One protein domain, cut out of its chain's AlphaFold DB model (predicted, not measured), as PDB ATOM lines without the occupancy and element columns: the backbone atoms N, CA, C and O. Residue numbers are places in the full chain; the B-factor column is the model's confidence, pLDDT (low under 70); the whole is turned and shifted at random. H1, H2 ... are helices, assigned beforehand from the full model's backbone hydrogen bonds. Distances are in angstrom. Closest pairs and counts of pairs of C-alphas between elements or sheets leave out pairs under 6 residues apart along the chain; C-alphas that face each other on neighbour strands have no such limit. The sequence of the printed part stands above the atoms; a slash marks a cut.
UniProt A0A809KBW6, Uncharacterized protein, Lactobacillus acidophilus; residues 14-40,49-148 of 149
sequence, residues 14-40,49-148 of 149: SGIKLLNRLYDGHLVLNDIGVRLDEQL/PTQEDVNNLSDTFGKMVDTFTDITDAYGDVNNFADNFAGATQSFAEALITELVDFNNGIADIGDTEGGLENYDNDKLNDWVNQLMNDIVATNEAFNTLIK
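Overview. This is residues 14 to 40 and 49 to 148 of the 149 residues of an uncharacterized protein of Lactobacillus acidophilus (UniProt A0A809KBW6). Two pairs of long helices are stacked as two crossed layers: H1 and H2 lie side by side in one, H4 and H6 side by side in the other, and the helices of each pair run opposite ways. Two very short helices sit at the turns, H3 between H2 and H4, and H5 between H4 and H6. The printed part has 127 residues with six named helices, H1 to H6 in order along the chain, and no named strand; its class is all helix. It is compact, with a radius of gyration of the C-alphas of 14.9 A, and rounded, with spans of 42 by 33 by 25 A.

Along the chain. H1 is residues 14 to 40, 40.0 A from first to last C-alpha, beginning at C-alpha 14 (148.869, 137.627, 179.217). After a cut, H2 is residues 51 to 75, 35.6 A. H3 is residues 78 to 82. H4 is residues 87 to 112, 37.6 A, with C-alpha 87 at (157.703, 132.493, 165.036). H5 is residues 116 to 119. H6 is residues 122 to 146, 36.0 A, ending at C-alpha 146 (151.512, 127.053, 163.695).

Arrangement. H4 is the hub, touching the five other helices. It touches H6 at a shallow tilt of 18 degrees, opposite ways, the closest C-alphas being those of Phe 92 and Ala 142, 4.8 A apart. H1 and H2 touch at a shallow tilt of 28 degrees, opposite ways; the closest C-alphas, of Gly 25 and Thr 60, are 5.5 A apart. H1, with residues 19 to 26 alone, touches residues 93 to 100 of H4 at a steep tilt of 66 degrees, the same way, closest at the C-alphas of Leu 19 and Ala 93, 6.8 A. Residues 26 to 33 of H1 touch residues 133 to 136 of H6 at a steep tilt of 60 degrees, opposite ways, closest at the C-alphas of Asn 30 and Ile 136, 6.2 A. Residues 61 to 65 of H2 touch residues 100 to 104 of H4 at a steep tilt of 62 degrees, opposite ways, closest at the C-alphas of Phe 61 and Asn 104, 6.2 A. H2 and H6 are apart. H3 touches H4, closest at the C-alphas of Ala 82 and Gln 90, 5.8 A. H4 and H5 only just touch, with 3 pairs of C-alphas within 8 A, and only at the corner; Ile 110 and Gly 116 have the closest C-alphas, 5.4 A. In H2, H3, H4 and H6 every O i to N i+4 pair is within hydrogen-bond range; in H1 21 of 23 are, and H5 is too short for one, but its 1 O i to N i+3 pair is within range.

Size, cuts and confidence. The C-alphas farthest apart, of Glu 114 and Lys 148, are 46.3 A apart. Residues 41 to 48 are not printed, and C-alphas 40 and 49 are 12.9 A apart across this cut. The four links printed whole, from H2 to H3 through H5 to H6, are tight. The mean pLDDT of the printed part is 94.9, and no printed residue is under 70.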
ATOM      1  N   SER A  14     150.208 137.018 179.232       87.19
ATOM      2  CA  SER A  14     148.869 137.627 179.217       87.19
ATOM      3  C   SER A  14     148.336 137.839 177.797       87.19
ATOM      4  O   SER A  14     147.127 137.745 177.596       87.19
ATOM      5  N   GLY A  15     149.222 138.027 176.812       92.44
ATOM      6  CA  GLY A  15     148.843 138.183 175.410       92.44
ATOM      7  C   GLY A  15     148.182 136.937 174.824       92.44
ATOM      8  O   GLY A  15     147.270 137.066 174.018       92.44
ATOM      9  N   ILE A  16     148.536 135.738 175.301       93.06
ATOM     10  CA  ILE A  16     147.930 134.476 174.841       93.06
ATOM     11  C   ILE A  16     146.422 134.456 175.127       93.06
ATOM     12  O   ILE A  16     145.639 133.974 174.318       93.06
ATOM     13  N   LYS A  17     145.982 135.025 176.258       93.12
ATOM     14  CA  LYS A  17     144.549 135.086 176.588       93.12
ATOM     15  C   LYS A  17     143.772 135.983 175.629       93.12
ATOM     16  O   LYS A  17     142.640 135.658 175.288       93.12
ATOM     17  N   LEU A  18     144.363 137.107 175.228       95.69
ATOM     18  CA  LEU A  18     143.758 138.020 174.257       95.69
ATOM     19  C   LEU A  18     143.768 137.399 172.857       95.69
ATOM     20  O   LEU A  18     142.757 137.459 172.170       95.69
ATOM     21  N   LEU A  19     144.853 136.712 172.488       95.62
ATOM     22  CA  LEU A  19     144.948 135.975 171.229       95.62
ATOM     23  C   LEU A  19     143.878 134.880 171.129       95.62
ATOM     24  O   LEU A  19     143.214 134.771 170.108       95.62
ATOM     25  N   ASN A  20     143.646 134.125 172.207       93.44
ATOM     26  CA  ASN A  20     142.580 133.122 172.246       93.44
ATOM     27  C   ASN A  20     141.188 133.745 172.078       93.44
ATOM     28  O   ASN A  20     140.364 133.189 171.368       93.44
ATOM     29  N   ARG A  21     140.929 134.910 172.688       95.25
ATOM     30  CA  ARG A  21     139.650 135.621 172.508       95.25
ATOM     31  C   ARG A  21     139.439 136.053 171.062       95.25
ATOM     32  O   ARG A  21     138.330 135.922 170.563       95.25
ATOM     33  N   LEU A  22     140.484 136.552 170.400       96.25
ATOM     34  CA  LEU A  22     140.429 136.841 168.967       96.25
ATOM     35  C   LEU A  22     140.151 135.557 168.170       96.25
ATOM     36  O   LEU A  22     139.287 135.540 167.298       96.25
ATOM     37  N   TYR A  23     140.820 134.454 168.515       95.88
ATOM     38  CA  TYR A  23     140.659 133.185 167.812       95.88
ATOM     39  C   TYR A  23     139.237 132.627 167.933       95.88
ATOM     40  O   TYR A  23     138.692 132.149 166.944       95.88
ATOM     41  N   ASP A  24     138.594 132.769 169.095       95.38
ATOM     42  CA  ASP A  24     137.179 132.418 169.268       95.38
ATOM     43  C   ASP A  24     136.275 133.179 168.280       95.38
ATOM     44  O   ASP A  24     135.311 132.616 167.766       95.38
ATOM     45  N   GLY A  25     136.597 134.446 167.981       95.31
ATOM     46  CA  GLY A  25     135.896 135.235 166.967       95.31
ATOM     47  C   GLY A  25     136.099 134.684 165.556       95.31
ATOM     48  O   GLY A  25     135.127 134.471 164.832       95.31
ATOM     49  N   HIS A  26     137.344 134.369 165.195       96.94
ATOM     50  CA  HIS A  26     137.658 133.727 163.914       96.94
ATOM     51  C   HIS A  26     136.923 132.397 163.733       96.94
ATOM     52  O   HIS A  26     136.393 132.134 162.659       96.94
ATOM     53  N   LEU A  27     136.819 131.563 164.774       96.69
ATOM     54  CA  LEU A  27     136.114 130.280 164.681       96.69
ATOM     55  C   LEU A  27     134.645 130.441 164.264       96.69
ATOM     56  O   LEU A  27     134.140 129.616 163.504       96.69
ATOM     57  N   VAL A  28     133.977 131.505 164.719       96.06
ATOM     58  CA  VAL A  28     132.604 131.825 164.301       96.06
ATOM     59  C   VAL A  28     132.560 132.223 162.825       96.06
ATOM     60  O   VAL A  28     131.733 131.702 162.077       96.06
ATOM     61  N   LEU A  29     133.450 133.125 162.395       95.94
ATOM     62  CA  LEU A  29     133.505 133.594 161.006       95.94
ATOM     63  C   LEU A  29     133.841 132.450 160.041       95.94
ATOM     64  O   LEU A  29     133.177 132.274 159.020       95.94
ATOM     65  N   ASN A  30     134.822 131.631 160.410       96.75
ATOM     66  CA  ASN A  30     135.258 130.474 159.647       96.75
ATOM     67  C   ASN A  30     134.149 129.422 159.505       96.75
ATOM     68  O   ASN A  30     133.931 128.925 158.404       96.75
ATOM     69  N   ASP A  31     133.415 129.103 160.574       96.12
ATOM     70  CA  ASP A  31     132.309 128.139 160.508       96.12
ATOM     71  C   ASP A  31     131.198 128.594 159.544       96.12
ATOM     72  O   ASP A  31     130.714 127.808 158.726       96.12
ATOM     73  N   ILE A  32     130.833 129.880 159.584       93.94
ATOM     74  CA  ILE A  32     129.856 130.457 158.650       93.94
ATOM     75  C   ILE A  32     130.399 130.414 157.213       93.94
ATOM     76  O   ILE A  32     129.680 130.003 156.300       93.94
ATOM     77  N   GLY A  33     131.664 130.797 157.012       92.56
ATOM     78  CA  GLY A  33     132.318 130.793 155.702       92.56
ATOM     79  C   GLY A  33     132.405 129.398 155.076       92.56
ATOM     80  O   GLY A  33     132.097 129.236 153.897       92.56
ATOM     81  N   VAL A  34     132.752 128.379 155.867       93.62
ATOM     82  CA  VAL A  34     132.799 126.976 155.424       93.62
ATOM     83  C   VAL A  34     131.407 126.483 155.038       93.62
ATOM     84  O   VAL A  34     131.243 125.938 153.948       93.62
ATOM     85  N   ARG A  35     130.386 126.719 155.876       94.00
ATOM     86  CA  ARG A  35     129.003 126.327 155.554       94.00
ATOM     87  C   ARG A  35     128.496 127.000 154.276       94.00
ATOM     88  O   ARG A  35     127.805 126.360 153.486       94.00
ATOM     89  N   LEU A  36     128.845 128.269 154.056       91.56
ATOM     90  CA  LEU A  36     128.506 128.989 152.827       91.56
ATOM     91  C   LEU A  36     129.196 128.381 151.596       91.56
ATOM     92  O   LEU A  36     128.532 128.135 150.588       91.56
ATOM     93  N   ASP A  37     130.503 128.119 151.671       91.12
ATOM     94  CA  ASP A  37     131.268 127.498 150.579       91.12
ATOM     95  C   ASP A  37     130.740 126.094 150.239       91.12
ATOM     96  O   ASP A  37     130.596 125.758 149.065       91.12
ATOM     97  N   GLU A  38     130.364 125.293 151.241       92.44
ATOM     98  CA  GLU A  38     129.747 123.977 151.028       92.44
ATOM     99  C   GLU A  38     128.415 124.075 150.269       92.44
ATOM    100  O   GLU A  38     128.221 123.351 149.287       92.44
ATOM    101  N   GLN A  39     127.527 124.998 150.657       92.19
ATOM    102  CA  GLN A  39     126.249 125.206 149.960       92.19
ATOM    103  C   GLN A  39     126.459 125.670 148.515       92.19
ATOM    104  O   GLN A  39     125.811 125.159 147.598       92.19
ATOM    105  N   LEU A  40     127.409 126.584 148.294       90.75
ATOM    106  CA  LEU A  40     127.758 127.072 146.958       90.75
ATOM    107  C   LEU A  40     128.314 125.957 146.065       90.75
ATOM    108  O   LEU A  40     127.917 125.843 144.905       90.75
ATOM    109  N   PRO A  49     123.124 133.289 155.885       88.81
ATOM    110  CA  PRO A  49     123.175 133.113 157.334       88.81
ATOM    111  C   PRO A  49     121.792 132.792 157.932       88.81
ATOM    112  O   PRO A  49     120.765 133.330 157.518       88.81
ATOM    113  N   THR A  50     121.772 131.950 158.963       92.38
ATOM    114  CA  THR A  50     120.600 131.737 159.826       92.38
ATOM    115  C   THR A  50     120.463 132.858 160.866       92.38
ATOM    116  O   THR A  50     121.378 133.650 161.082       92.38
ATOM    117  N   GLN A  51     119.335 132.918 161.585       93.81
ATOM    118  CA  GLN A  51     119.172 133.886 162.682       93.81
ATOM    119  C   GLN A  51     120.193 133.679 163.814       93.81
ATOM    120  O   GLN A  51     120.598 134.643 164.462       93.81
ATOM    121  N   GLU A  52     120.595 132.433 164.068       94.69
ATOM    122  CA  GLU A  52     121.654 132.121 165.028       94.69
ATOM    123  C   GLU A  52     122.999 132.671 164.549       94.69
ATOM    124  O   GLU A  52     123.698 133.308 165.331       94.69
ATOM    125  N   ASP A  53     123.303 132.542 163.255       93.38
ATOM    126  CA  ASP A  53     124.520 133.106 162.662       93.38
ATOM    127  C   ASP A  53     124.553 134.628 162.808       93.38
ATOM    128  O   ASP A  53     125.557 135.184 163.240       93.38
ATOM    129  N   VAL A  54     123.433 135.309 162.546       91.31
ATOM    130  CA  VAL A  54     123.323 136.764 162.750       91.31
ATOM    131  C   VAL A  54     123.569 137.148 164.214       91.31
ATOM    132  O   VAL A  54     124.288 138.110 164.491       91.31
ATOM    133  N   ASN A  55     123.013 136.392 165.165       93.69
ATOM    134  CA  ASN A  55     123.244 136.638 166.590       93.69
ATOM    135  C   ASN A  55     124.716 136.415 166.966       93.69
ATOM    136  O   ASN A  55     125.288 137.225 167.695       93.69
ATOM    137  N   ASN A  56     125.332 135.353 166.441       93.75
ATOM    138  CA  ASN A  56     126.737 135.033 166.671       93.75
ATOM    139  C   ASN A  56     127.662 136.097 166.072       93.75
ATOM    140  O   ASN A  56     128.625 136.487 166.727       93.75
ATOM    141  N   LEU A  57     127.361 136.621 164.881       92.25
ATOM    142  CA  LEU A  57     128.102 137.727 164.267       92.25
ATOM    143  C   LEU A  57     128.003 139.004 165.106       92.25
ATOM    144  O   LEU A  57     129.016 139.654 165.356       92.25
ATOM    145  N   SER A  58     126.803 139.340 165.592       91.50
ATOM    146  CA  SER A  58     126.604 140.510 166.456       91.50
ATOM    147  C   SER A  58     127.368 140.392 167.778       91.50
ATOM    148  O   SER A  58     127.959 141.371 168.232       91.50
ATOM    149  N   ASP A  59     127.348 139.215 168.406       94.44
ATOM    150  CA  ASP A  59     128.084 138.948 169.645       94.44
ATOM    151  C   ASP A  59     129.602 138.943 169.402       94.44
ATOM    152  O   ASP A  59     130.363 139.522 170.179       94.44
ATOM    153  N   THR A  60     130.040 138.364 168.280       93.75
ATOM    154  CA  THR A  60     131.444 138.355 167.848       93.75
ATOM    155  C   THR A  60     131.961 139.775 167.669       93.75
ATOM    156  O   THR A  60     132.966 140.120 168.282       93.75
ATOM    157  N   PHE A  61     131.245 140.629 166.930       92.31
ATOM    158  CA  PHE A  61     131.608 142.038 166.754       92.31
ATOM    159  C   PHE A  61     131.814 142.751 168.099       92.31
ATOM    160  O   PHE A  61     132.880 143.317 168.343       92.31
ATOM    161  N   GLY A  62     130.839 142.661 169.012       92.62
ATOM    162  CA  GLY A  62     130.935 143.297 170.330       92.62
ATOM    163  C   GLY A  62     132.138 142.804 171.141       92.62
ATOM    164  O   GLY A  62     132.934 143.601 171.636       92.62
ATOM    165  N   LYS A  63     132.331 141.482 171.209       94.50
ATOM    166  CA  LYS A  63     133.478 140.874 171.902       94.50
ATOM    167  C   LYS A  63     134.815 141.265 171.279       94.50
ATOM    168  O   LYS A  63     135.803 141.392 172.008       94.50
ATOM    169  N   MET A  64     134.881 141.421 169.956       94.06
ATOM    170  CA  MET A  64     136.111 141.822 169.276       94.06
ATOM    171  C   MET A  64     136.446 143.279 169.571       94.06
ATOM    172  O   MET A  64     137.597 143.562 169.891       94.06
ATOM    173  N   VAL A  65     135.464 144.184 169.559       93.81
ATOM    174  CA  VAL A  65     135.662 145.588 169.962       93.81
ATOM    175  C   VAL A  65     136.227 145.682 171.385       93.81
ATOM    176  O   VAL A  65     137.227 146.370 171.609       93.81
ATOM    177  N   ASP A  66     135.658 144.931 172.331       96.19
ATOM    178  CA  ASP A  66     136.166 144.875 173.708       96.19
ATOM    179  C   ASP A  66     137.594 144.309 173.761       96.19
ATOM    180  O   ASP A  66     138.462 144.833 174.458       96.19
ATOM    181  N   THR A  67     137.875 143.251 172.996       96.56
ATOM    182  CA  THR A  67     139.203 142.617 172.969       96.56
ATOM    183  C   THR A  67     140.265 143.535 172.359       96.56
ATOM    184  O   THR A  67     141.371 143.616 172.891       96.56
ATOM    185  N   PHE A  68     139.950 144.267 171.289       96.44
ATOM    186  CA  PHE A  68     140.859 145.256 170.702       96.44
ATOM    187  C   PHE A  68     141.086 146.462 171.617       96.44
ATOM    188  O   PHE A  68     142.195 147.005 171.649       96.44
ATOM    189  N   THR A  69     140.080 146.844 172.403       96.62
ATOM    190  CA  THR A  69     140.235 147.851 173.461       96.62
ATOM    191  C   THR A  69     141.217 147.359 174.525       96.62
ATOM    192  O   THR A  69     142.206 148.036 174.794       96.62
ATOM    193  N   ASP A  70     141.034 146.136 175.036       96.94
ATOM    194  CA  ASP A  70     141.947 145.520 176.011       96.94
ATOM    195  C   ASP A  70     143.387 145.404 175.469       96.94
ATOM    196  O   ASP A  70     144.362 145.601 176.201       96.94
ATOM    197  N   ILE A  71     143.540 145.082 174.178       96.94
ATOM    198  CA  ILE A  71     144.837 145.038 173.491       96.94
ATOM    199  C   ILE A  71     145.482 146.424 173.471       96.94
ATOM    200  O   ILE A  71     146.648 146.560 173.843       96.94
ATOM    201  N   THR A  72     144.731 147.446 173.070       95.62
ATOM    202  CA  THR A  72     145.216 148.829 173.002       95.62
ATOM    203  C   THR A  72     145.609 149.335 174.391       95.62
ATOM    204  O   THR A  72     146.663 149.948 174.548       95.62
ATOM    205  N   ASP A  73     144.842 149.002 175.427       96.50
ATOM    206  CA  ASP A  73     145.151 149.378 176.808       96.50
ATOM    207  C   ASP A  73     146.415 148.685 177.343       96.50
ATOM    208  O   ASP A  73     147.216 149.299 178.055       96.50
ATOM    209  N   ALA A  74     146.619 147.405 177.015       95.69
ATOM    210  CA  ALA A  74     147.735 146.618 177.539       95.69
ATOM    211  C   ALA A  74     149.038 146.754 176.727       95.69
ATOM    212  O   ALA A  74     150.125 146.658 177.303       95.69
ATOM    213  N   TYR A  75     148.942 146.962 175.412       95.44
ATOM    214  CA  TYR A  75     150.072 146.952 174.472       95.44
ATOM    215  C   TYR A  75     150.235 148.276 173.707       95.44
ATOM    216  O   TYR A  75     151.223 148.461 173.000       95.44
ATOM    217  N   GLY A  76     149.317 149.230 173.862       95.12
ATOM    218  CA  GLY A  76     149.330 150.534 173.192       95.12
ATOM    219  C   GLY A  76     148.696 150.511 171.802       95.12
ATOM    220  O   GLY A  76     147.973 151.438 171.452       95.12
ATOM    221  N   ASP A  77     148.942 149.455 171.028       93.81
ATOM    222  CA  ASP A  77     148.311 149.204 169.734       93.81
ATOM    223  C   ASP A  77     148.421 147.715 169.351       93.81
ATOM    224  O   ASP A  77     149.083 146.916 170.024       93.81
ATOM    225  N   VAL A  78     147.757 147.342 168.255       93.75
ATOM    226  CA  VAL A  78     147.725 145.961 167.755       93.75
ATOM    227  C   VAL A  78     149.068 145.474 167.198       93.75
ATOM    228  O   VAL A  78     149.337 144.277 167.259       93.75
ATOM    229  N   ASN A  79     149.945 146.368 166.725       94.56
ATOM    230  CA  ASN A  79     151.270 145.986 166.222       94.56
ATOM    231  C   ASN A  79     152.183 145.584 167.383       94.56
ATOM    232  O   ASN A  79     152.824 144.539 167.337       94.56
ATOM    233  N   ASN A  80     152.175 146.352 168.474       95.56
ATOM    234  CA  ASN A  80     152.906 146.008 169.696       95.56
ATOM    235  C   ASN A  80     152.380 144.710 170.327       95.56
ATOM    236  O   ASN A  80     153.134 143.972 170.968       95.56
ATOM    237  N   PHE A  81     151.085 144.424 170.163       96.75
ATOM    238  CA  PHE A  81     150.507 143.146 170.559       96.75
ATOM    239  C   PHE A  81     150.982 141.993 169.671       96.75
ATOM    240  O   PHE A  81     151.365 140.962 170.214       96.75
ATOM    241  N   ALA A  82     151.048 142.153 168.348       95.81
ATOM    242  CA  ALA A  82     151.652 141.152 167.462       95.81
ATOM    243  C   ALA A  82     153.140 140.913 167.799       95.81
ATOM    244  O   ALA A  82     153.569 139.770 167.962       95.81
ATOM    245  N   ASP A  83     153.895 141.988 168.055       95.56
ATOM    246  CA  ASP A  83     155.298 141.953 168.489       95.56
ATOM    247  C   ASP A  83     155.502 141.262 169.847       95.56
ATOM    248  O   ASP A  83     156.636 140.945 170.229       95.56
ATOM    249  N   ASN A  84     154.438 141.033 170.623       96.00
ATOM    250  CA  ASN A  84     154.510 140.223 171.833       96.00
ATOM    251  C   ASN A  84     154.802 138.750 171.516       96.00
ATOM    252  O   ASN A  84     155.286 138.039 172.393       96.00
ATOM    253  N   PHE A  85     154.521 138.283 170.305       95.94
ATOM    254  CA  PHE A  85     154.684 136.890 169.905       95.94
ATOM    255  C   PHE A  85     155.970 136.668 169.096       95.94
ATOM    256  O   PHE A  85     156.747 137.594 168.865       95.94
ATOM    257  N   ALA A  86     156.245 135.413 168.740       92.19
ATOM    258  CA  ALA A  86     157.378 135.040 167.895       92.19
ATOM    259  C   ALA A  86     157.042 133.838 167.000       92.19
ATOM    260  O   ALA A  86     156.106 133.086 167.280       92.19
ATOM    261  N   GLY A  87     157.833 133.642 165.940       92.75
ATOM    262  CA  GLY A  87     157.703 132.493 165.036       92.75
ATOM    263  C   GLY A  87     156.317 132.412 164.390       92.75
ATOM    264  O   GLY A  87     155.700 133.446 164.129       92.75
ATOM    265  N   ALA A  88     155.796 131.199 164.187       94.38
ATOM    266  CA  ALA A  88     154.458 131.026 163.621       94.38
ATOM    267  C   ALA A  88     153.335 131.594 164.503       94.38
ATOM    268  O   ALA A  88     152.272 131.922 163.982       94.38
ATOM    269  N   THR A  89     153.552 131.771 165.816       94.69
ATOM    270  CA  THR A  89     152.549 132.432 166.670       94.69
ATOM    271  C   THR A  89     152.375 133.897 166.283       94.69
ATOM    272  O   THR A  89     151.249 134.386 166.281       94.69
ATOM    273  N   GLN A  90     153.464 134.592 165.936       95.94
ATOM    274  CA  GLN A  90     153.383 135.976 165.465       95.94
ATOM    275  C   GLN A  90     152.646 136.053 164.128       95.94
ATOM    276  O   GLN A  90     151.696 136.818 164.019       95.94
ATOM    277  N   SER A  91     153.013 135.213 163.157       96.50
ATOM    278  CA  SER A  91     152.336 135.184 161.854       96.50
ATOM    279  C   SER A  91     150.839 134.894 161.982       96.50
ATOM    280  O   SER A  91     150.023 135.515 161.308       96.50
ATOM    281  N   PHE A  92     150.467 133.966 162.869       97.12
ATOM    282  CA  PHE A  92     149.067 133.678 163.168       97.12
ATOM    283  C   PHE A  92     148.360 134.865 163.831       97.12
ATOM    284  O   PHE A  92     147.258 135.216 163.422       97.12
ATOM    285  N   ALA A  93     148.995 135.516 164.811       97.19
ATOM    286  CA  ALA A  93     148.434 136.698 165.456       97.19
ATOM    287  C   ALA A  93     148.208 137.847 164.460       97.19
ATOM    288  O   ALA A  93     147.155 138.472 164.499       97.19
ATOM    289  N   GLU A  94     149.150 138.104 163.551       98.06
ATOM    290  CA  GLU A  94     149.038 139.152 162.527       98.06
ATOM    291  C   GLU A  94     147.885 138.889 161.547       98.06
ATOM    292  O   GLU A  94     147.095 139.797 161.276       98.06
ATOM    293  N   ALA A  95     147.746 137.649 161.062       98.19
ATOM    294  CA  ALA A  95     146.638 137.262 160.185       98.19
ATOM    295  C   ALA A  95     145.281 137.418 160.892       98.19
ATOM    296  O   ALA A  95     144.378 138.071 160.376       98.19
ATOM    297  N   LEU A  96     145.191 136.920 162.128       97.25
ATOM    298  CA  LEU A  96     143.981 136.977 162.940       97.25
ATOM    299  C   LEU A  96     143.562 138.417 163.280       97.25
ATOM    300  O   LEU A  96     142.381 138.752 163.242       97.25
ATOM    301  N   ILE A  97     144.524 139.281 163.617       97.75
ATOM    302  CA  ILE A  97     144.269 140.708 163.849       97.75
ATOM    303  C   ILE A  97     143.726 141.353 162.576       97.75
ATOM    304  O   ILE A  97     142.747 142.088 162.663       97.75
ATOM    305  N   THR A  98     144.340 141.079 161.422       98.00
ATOM    306  CA  THR A  98     143.922 141.644 160.129       98.00
ATOM    307  C   THR A  98     142.478 141.265 159.813       98.00
ATOM    308  O   THR A  98     141.643 142.154 159.674       98.00
ATOM    309  N   GLU A  99     142.156 139.968 159.838       98.25
ATOM    310  CA  GLU A  99     140.802 139.458 159.587       98.25
ATOM    311  C   GLU A  99     139.748 140.142 160.468       98.25
ATOM    312  O   GLU A  99     138.713 140.605 159.990       98.25
ATOM    313  N   LEU A 100     140.004 140.220 161.775       97.62
ATOM    314  CA  LEU A 100     139.014 140.719 162.729       97.62
ATOM    315  C   LEU A 100     138.909 142.247 162.725       97.62
ATOM    316  O   LEU A 100     137.840 142.789 163.021       97.62
ATOM    317  N   VAL A 101     139.990 142.952 162.379       95.88
ATOM    318  CA  VAL A 101     139.944 144.394 162.110       95.88
ATOM    319  C   VAL A 101     139.118 144.660 160.855       95.88
ATOM    320  O   VAL A 101     138.235 145.515 160.900       95.88
ATOM    321  N   ASP A 102     139.334 143.916 159.771       97.12
ATOM    322  CA  ASP A 102     138.607 144.106 158.512       97.12
ATOM    323  C   ASP A 102     137.127 143.719 158.636       97.12
ATOM    324  O   ASP A 102     136.251 144.428 158.126       97.12
ATOM    325  N   PHE A 103     136.813 142.677 159.412       96.69
ATOM    326  CA  PHE A 103     135.442 142.371 159.819       96.69
ATOM    327  C   PHE A 103     134.793 143.550 160.560       96.69
ATOM    328  O   PHE A 103     133.743 144.044 160.144       96.69
ATOM    329  N   ASN A 104     135.423 144.040 161.634       94.88
ATOM    330  CA  ASN A 104     134.864 145.125 162.441       94.88
ATOM    331  C   ASN A 104     134.718 146.428 161.645       94.88
ATOM    332  O   ASN A 104     133.708 147.117 161.783       94.88
ATOM    333  N   ASN A 105     135.704 146.758 160.809       95.06
ATOM    334  CA  ASN A 105     135.688 147.959 159.982       95.06
ATOM    335  C   ASN A 105     134.551 147.927 158.961       95.06
ATOM    336  O   ASN A 105     133.876 148.939 158.790       95.06
ATOM    337  N   GLY A 106     134.296 146.786 158.315       95.56
ATOM    338  CA  GLY A 106     133.178 146.680 157.378       95.56
ATOM    339  C   GLY A 106     131.816 146.780 158.064       95.56
ATOM    340  O   GLY A 106     130.941 147.494 157.580       95.56
ATOM    341  N   ILE A 107     131.648 146.157 159.237       93.69
ATOM    342  CA  ILE A 107     130.429 146.327 160.046       93.69
ATOM    343  C   ILE A 107     130.246 147.793 160.467       93.69
ATOM    344  O   ILE A 107     129.127 148.307 160.414       93.69
ATOM    345  N   ALA A 108     131.327 148.477 160.853       93.69
ATOM    346  CA  ALA A 108     131.289 149.893 161.202       93.69
ATOM    347  C   ALA A 108     130.929 150.784 159.997       93.69
ATOM    348  O   ALA A 108     130.050 151.627 160.139       93.69
ATOM    349  N   ASP A 109     131.515 150.561 158.811       95.75
ATOM    350  CA  ASP A 109     131.196 151.331 157.587       95.75
ATOM    351  C   ASP A 109     129.725 151.144 157.168       95.75
ATOM    352  O   ASP A 109     129.026 152.098 156.808       95.75
ATOM    353  N   ILE A 110     129.200 149.918 157.298       94.44
ATOM    354  CA  ILE A 110     127.770 149.641 157.101       94.44
ATOM    355  C   ILE A 110     126.927 150.400 158.136       94.44
ATOM    356  O   ILE A 110     125.912 150.995 157.780       94.44
ATOM    357  N   GLY A 111     127.330 150.387 159.409       92.00
ATOM    358  CA  GLY A 111     126.627 151.075 160.496       92.00
ATOM    359  C   GLY A 111     126.628 152.603 160.374       92.00
ATOM    360  O   GLY A 111     125.645 153.241 160.754       92.00
ATOM    361  N   ASP A 112     127.691 153.176 159.811       95.56
ATOM    362  CA  ASP A 112     127.841 154.615 159.562       95.56
ATOM    363  C   ASP A 112     127.047 155.093 158.332       95.56
ATOM    364  O   ASP A 112     126.808 156.294 158.159       95.56
ATOM    365  N   THR A 113     126.591 154.169 157.484       96.12
ATOM    366  CA  THR A 113     125.747 154.479 156.328       96.12
ATOM    367  C   THR A 113     124.304 154.750 156.766       96.12
ATOM    368  O   THR A 113     123.679 153.954 157.465       96.12
ATOM    369  N   GLU A 114     123.723 155.878 156.340       95.12
ATOM    370  CA  GLU A 114     122.330 156.220 156.661       95.12
ATOM    371  C   GLU A 114     121.363 155.170 156.088       95.12
ATOM    372  O   GLU A 114     121.300 154.968 154.879       95.12
ATOM    373  N   GLY A 115     120.582 154.518 156.956       92.75
ATOM    374  CA  GLY A 115     119.730 153.375 156.588       92.75
ATOM    375  C   GLY A 115     120.445 152.018 156.625       92.75
ATOM    376  O   GLY A 115     119.824 150.995 156.344       92.75
ATOM    377  N   GLY A 116     121.718 151.989 157.027       94.19
ATOM    378  CA  GLY A 116     122.503 150.777 157.223       94.19
ATOM    379  C   GLY A 116     122.678 149.972 155.940       94.19
ATOM    380  O   GLY A 116     122.817 150.523 154.848       94.19
ATOM    381  N   LEU A 117     122.618 148.646 156.079       92.81
ATOM    382  CA  LEU A 117     122.800 147.698 154.980       92.81
ATOM    383  C   LEU A 117     121.828 147.923 153.808       92.81
ATOM    384  O   LEU A 117     122.217 147.710 152.666       92.81
ATOM    385  N   GLU A 118     120.593 148.379 154.059       95.38
ATOM    386  CA  GLU A 118     119.586 148.594 153.001       95.38
ATOM    387  C   GLU A 118     120.020 149.639 151.964       95.38
ATOM    388  O   GLU A 118     119.633 149.553 150.799       95.38
ATOM    389  N   ASN A 119     120.830 150.610 152.390       96.19
ATOM    390  CA  ASN A 119     121.339 151.692 151.552       96.19
ATOM    391  C   ASN A 119     122.839 151.560 151.261       96.19
ATOM    392  O   ASN A 119     123.426 152.463 150.657       96.19
ATOM    393  N   TYR A 120     123.468 150.476 151.712       96.62
ATOM    394  CA  TYR A 120     124.895 150.274 151.537       96.62
ATOM    395  C   TYR A 120     125.227 149.932 150.080       96.62
ATOM    396  O   TYR A 120     124.436 149.324 149.358       96.62
ATOM    397  N   ASP A 121     126.400 150.366 149.628       97.12
ATOM    398  CA  ASP A 121     126.844 150.152 148.253       97.12
ATOM    399  C   ASP A 121     127.129 148.658 148.016       97.12
ATOM    400  O   ASP A 121     127.946 148.051 148.711       97.12
ATOM    401  N   ASN A 122     126.452 148.060 147.032       96.69
ATOM    402  CA  ASN A 122     126.579 146.632 146.732       96.69
ATOM    403  C   ASN A 122     127.983 146.239 146.253       96.69
ATOM    404  O   ASN A 122     128.419 145.126 146.535       96.69
ATOM    405  N   ASP A 123     128.686 147.115 145.532       97.44
ATOM    406  CA  ASP A 123     130.046 146.831 145.076       97.44
ATOM    407  C   ASP A 123     130.990 146.837 146.282       97.44
ATOM    408  O   ASP A 123     131.755 145.890 146.466       97.44
ATOM    409  N   LYS A 124     130.843 147.813 147.190       96.81
ATOM    410  CA  LYS A 124     131.584 147.812 148.462       96.81
ATOM    411  C   LYS A 124     131.274 146.595 149.330       96.81
ATOM    412  O   LYS A 124     132.182 146.049 149.950       96.81
ATOM    413  N   LEU A 125     130.004 146.195 149.410       95.75
ATOM    414  CA  LEU A 125     129.585 145.014 150.167       95.75
ATOM    415  C   LEU A 125     130.275 143.763 149.632       95.75
ATOM    416  O   LEU A 125     130.840 142.996 150.405       95.75
ATOM    417  N   ASN A 126     130.258 143.584 148.311       94.88
ATOM    418  CA  ASN A 126     130.902 142.454 147.655       94.88
ATOM    419  C   ASN A 126     132.418 142.470 147.860       94.88
ATOM    420  O   ASN A 126     132.995 141.431 148.171       94.88
ATOM    421  N   ASP A 127     133.063 143.627 147.716       97.81
ATOM    422  CA  ASP A 127     134.504 143.766 147.931       97.81
ATOM    423  C   ASP A 127     134.889 143.423 149.373       97.81
ATOM    424  O   ASP A 127     135.821 142.649 149.589       97.81
ATOM    425  N   TRP A 128     134.136 143.925 150.356       96.69
ATOM    426  CA  TRP A 128     134.366 143.615 151.766       96.69
ATOM    427  C   TRP A 128     134.154 142.131 152.079       96.69
ATOM    428  O   TRP A 128     135.007 141.520 152.718       96.69
ATOM    429  N   VAL A 129     133.067 141.521 151.592       93.75
ATOM    430  CA  VAL A 129     132.811 140.083 151.789       93.75
ATOM    431  C   VAL A 129     133.922 139.240 151.159       93.75
ATOM    432  O   VAL A 129     134.412 138.304 151.787       93.75
ATOM    433  N   ASN A 130     134.363 139.576 149.943       94.69
ATOM    434  CA  ASN A 130     135.458 138.867 149.279       94.69
ATOM    435  C   ASN A 130     136.782 139.016 150.038       94.69
ATOM    436  O   ASN A 130     137.526 138.043 150.158       94.69
ATOM    437  N   GLN A 131     137.073 140.214 150.549       97.00
ATOM    438  CA  GLN A 131     138.245 140.465 151.382       97.00
ATOM    439  C   GLN A 131     138.198 139.608 152.651       97.00
ATOM    440  O   GLN A 131     139.114 138.822 152.877       97.00
ATOM    441  N   LEU A 132     137.080 139.636 153.383       95.62
ATOM    442  CA  LEU A 132     136.896 138.851 154.603       95.62
ATOM    443  C   LEU A 132     137.089 137.346 154.370       95.62
ATOM    444  O   LEU A 132     137.748 136.673 155.159       95.62
ATOM    445  N   MET A 133     136.556 136.805 153.269       94.56
ATOM    446  CA  MET A 133     136.756 135.393 152.923       94.56
ATOM    447  C   MET A 133     138.229 135.065 152.644       94.56
ATOM    448  O   MET A 133     138.696 133.992 153.031       94.56
ATOM    449  N   ASN A 134     138.974 135.971 152.005       96.75
ATOM    450  CA  ASN A 134     140.412 135.795 151.800       96.75
ATOM    451  C   ASN A 134     141.184 135.849 153.125       96.75
ATOM    452  O   ASN A 134     142.102 135.052 153.320       96.75
ATOM    453  N   ASP A 135     140.797 136.737 154.040       98.19
ATOM    454  CA  ASP A 135     141.447 136.869 155.345       98.19
ATOM    455  C   ASP A 135     141.216 135.631 156.217       98.19
ATOM    456  O   ASP A 135     142.172 135.097 156.775       98.19
ATOM    457  N   ILE A 136     139.994 135.081 156.230       97.56
ATOM    458  CA  ILE A 136     139.688 133.798 156.888       97.56
ATOM    459  C   ILE A 136     140.599 132.681 156.354       97.56
ATOM    460  O   ILE A 136     141.127 131.873 157.124       97.56
ATOM    461  N   VAL A 137     140.807 132.611 155.034       96.94
ATOM    462  CA  VAL A 137     141.720 131.625 154.430       96.94
ATOM    463  C   VAL A 137     143.160 131.857 154.896       96.94
ATOM    464  O   VAL A 137     143.815 130.904 155.316       96.94
ATOM    465  N   ALA A 138     143.639 133.102 154.889       98.12
ATOM    466  CA  ALA A 138     144.987 133.441 155.338       98.12
ATOM    467  C   ALA A 138     145.214 133.094 156.823       98.12
ATOM    468  O   ALA A 138     146.237 132.495 157.170       98.12
ATOM    469  N   THR A 139     144.249 133.387 157.697       98.25
ATOM    470  CA  THR A 139     144.299 133.021 159.120       98.25
ATOM    471  C   THR A 139     144.335 131.507 159.303       98.25
ATOM    472  O   THR A 139     145.164 130.999 160.064       98.25
ATOM    473  N   ASN A 140     143.511 130.763 158.562       96.75
ATOM    474  CA  ASN A 140     143.534 129.301 158.570       96.75
ATOM    475  C   ASN A 140     144.887 128.738 158.104       96.75
ATOM    476  O   ASN A 140     145.393 127.772 158.678       96.75
ATOM    477  N   GLU A 141     145.500 129.307 157.066       97.19
ATOM    478  CA  GLU A 141     146.831 128.903 156.593       97.19
ATOM    479  C   GLU A 141     147.926 129.185 157.634       97.19
ATOM    480  O   GLU A 141     148.797 128.335 157.872       97.19
ATOM    481  N   ALA A 142     147.856 130.338 158.301       97.12
ATOM    482  CA  ALA A 142     148.771 130.700 159.375       97.12
ATOM    483  C   ALA A 142     148.613 129.767 160.588       97.12
ATOM    484  O   ALA A 142     149.608 129.252 161.103       97.12
ATOM    485  N   PHE A 143     147.376 129.455 160.984       95.44
ATOM    486  CA  PHE A 143     147.088 128.481 162.039       95.44
ATOM    487  C   PHE A 143     147.590 127.078 161.672       95.44
ATOM    488  O   PHE A 143     148.264 126.421 162.461       95.44
ATOM    489  N   ASN A 144     147.348 126.634 160.436       93.56
ATOM    490  CA  ASN A 144     147.845 125.353 159.936       93.56
ATOM    491  C   ASN A 144     149.375 125.262 159.929       93.56
ATOM    492  O   ASN A 144     149.919 124.163 160.008       93.56
ATOM    493  N   THR A 145     150.067 126.390 159.776       93.50
ATOM    494  CA  THR A 145     151.526 126.461 159.900       93.50
ATOM    495  C   THR A 145     151.934 126.343 161.363       93.50
ATOM    496  O   THR A 145     152.779 125.512 161.680       93.50
ATOM    497  N   LEU A 146     151.272 127.086 162.253       92.06
ATOM    498  CA  LEU A 146     151.512 127.053 163.695       92.06
ATOM    499  C   LEU A 146     151.387 125.644 164.292       92.06
ATOM    500  O   LEU A 146     152.226 125.258 165.093       92.06
ATOM    501  N   ILE A 147     150.379 124.863 163.899       90.31
ATOM    502  CA  ILE A 147     150.168 123.511 164.453       90.31
ATOM    503  C   ILE A 147     151.084 122.433 163.849       90.31
ATOM    504  O   ILE A 147     151.020 121.274 164.257       90.31
ATOM    505  N   LYS A 148     151.881 122.776 162.828       84.50
ATOM    506  CA  LYS A 148     152.862 121.873 162.199       84.50
ATOM    507  C   LYS A 148     154.289 122.094 162.714       84.50
ATOM    508  O   LYS A 148     155.153 121.279 162.380       84.50
TER     509      LYS A 148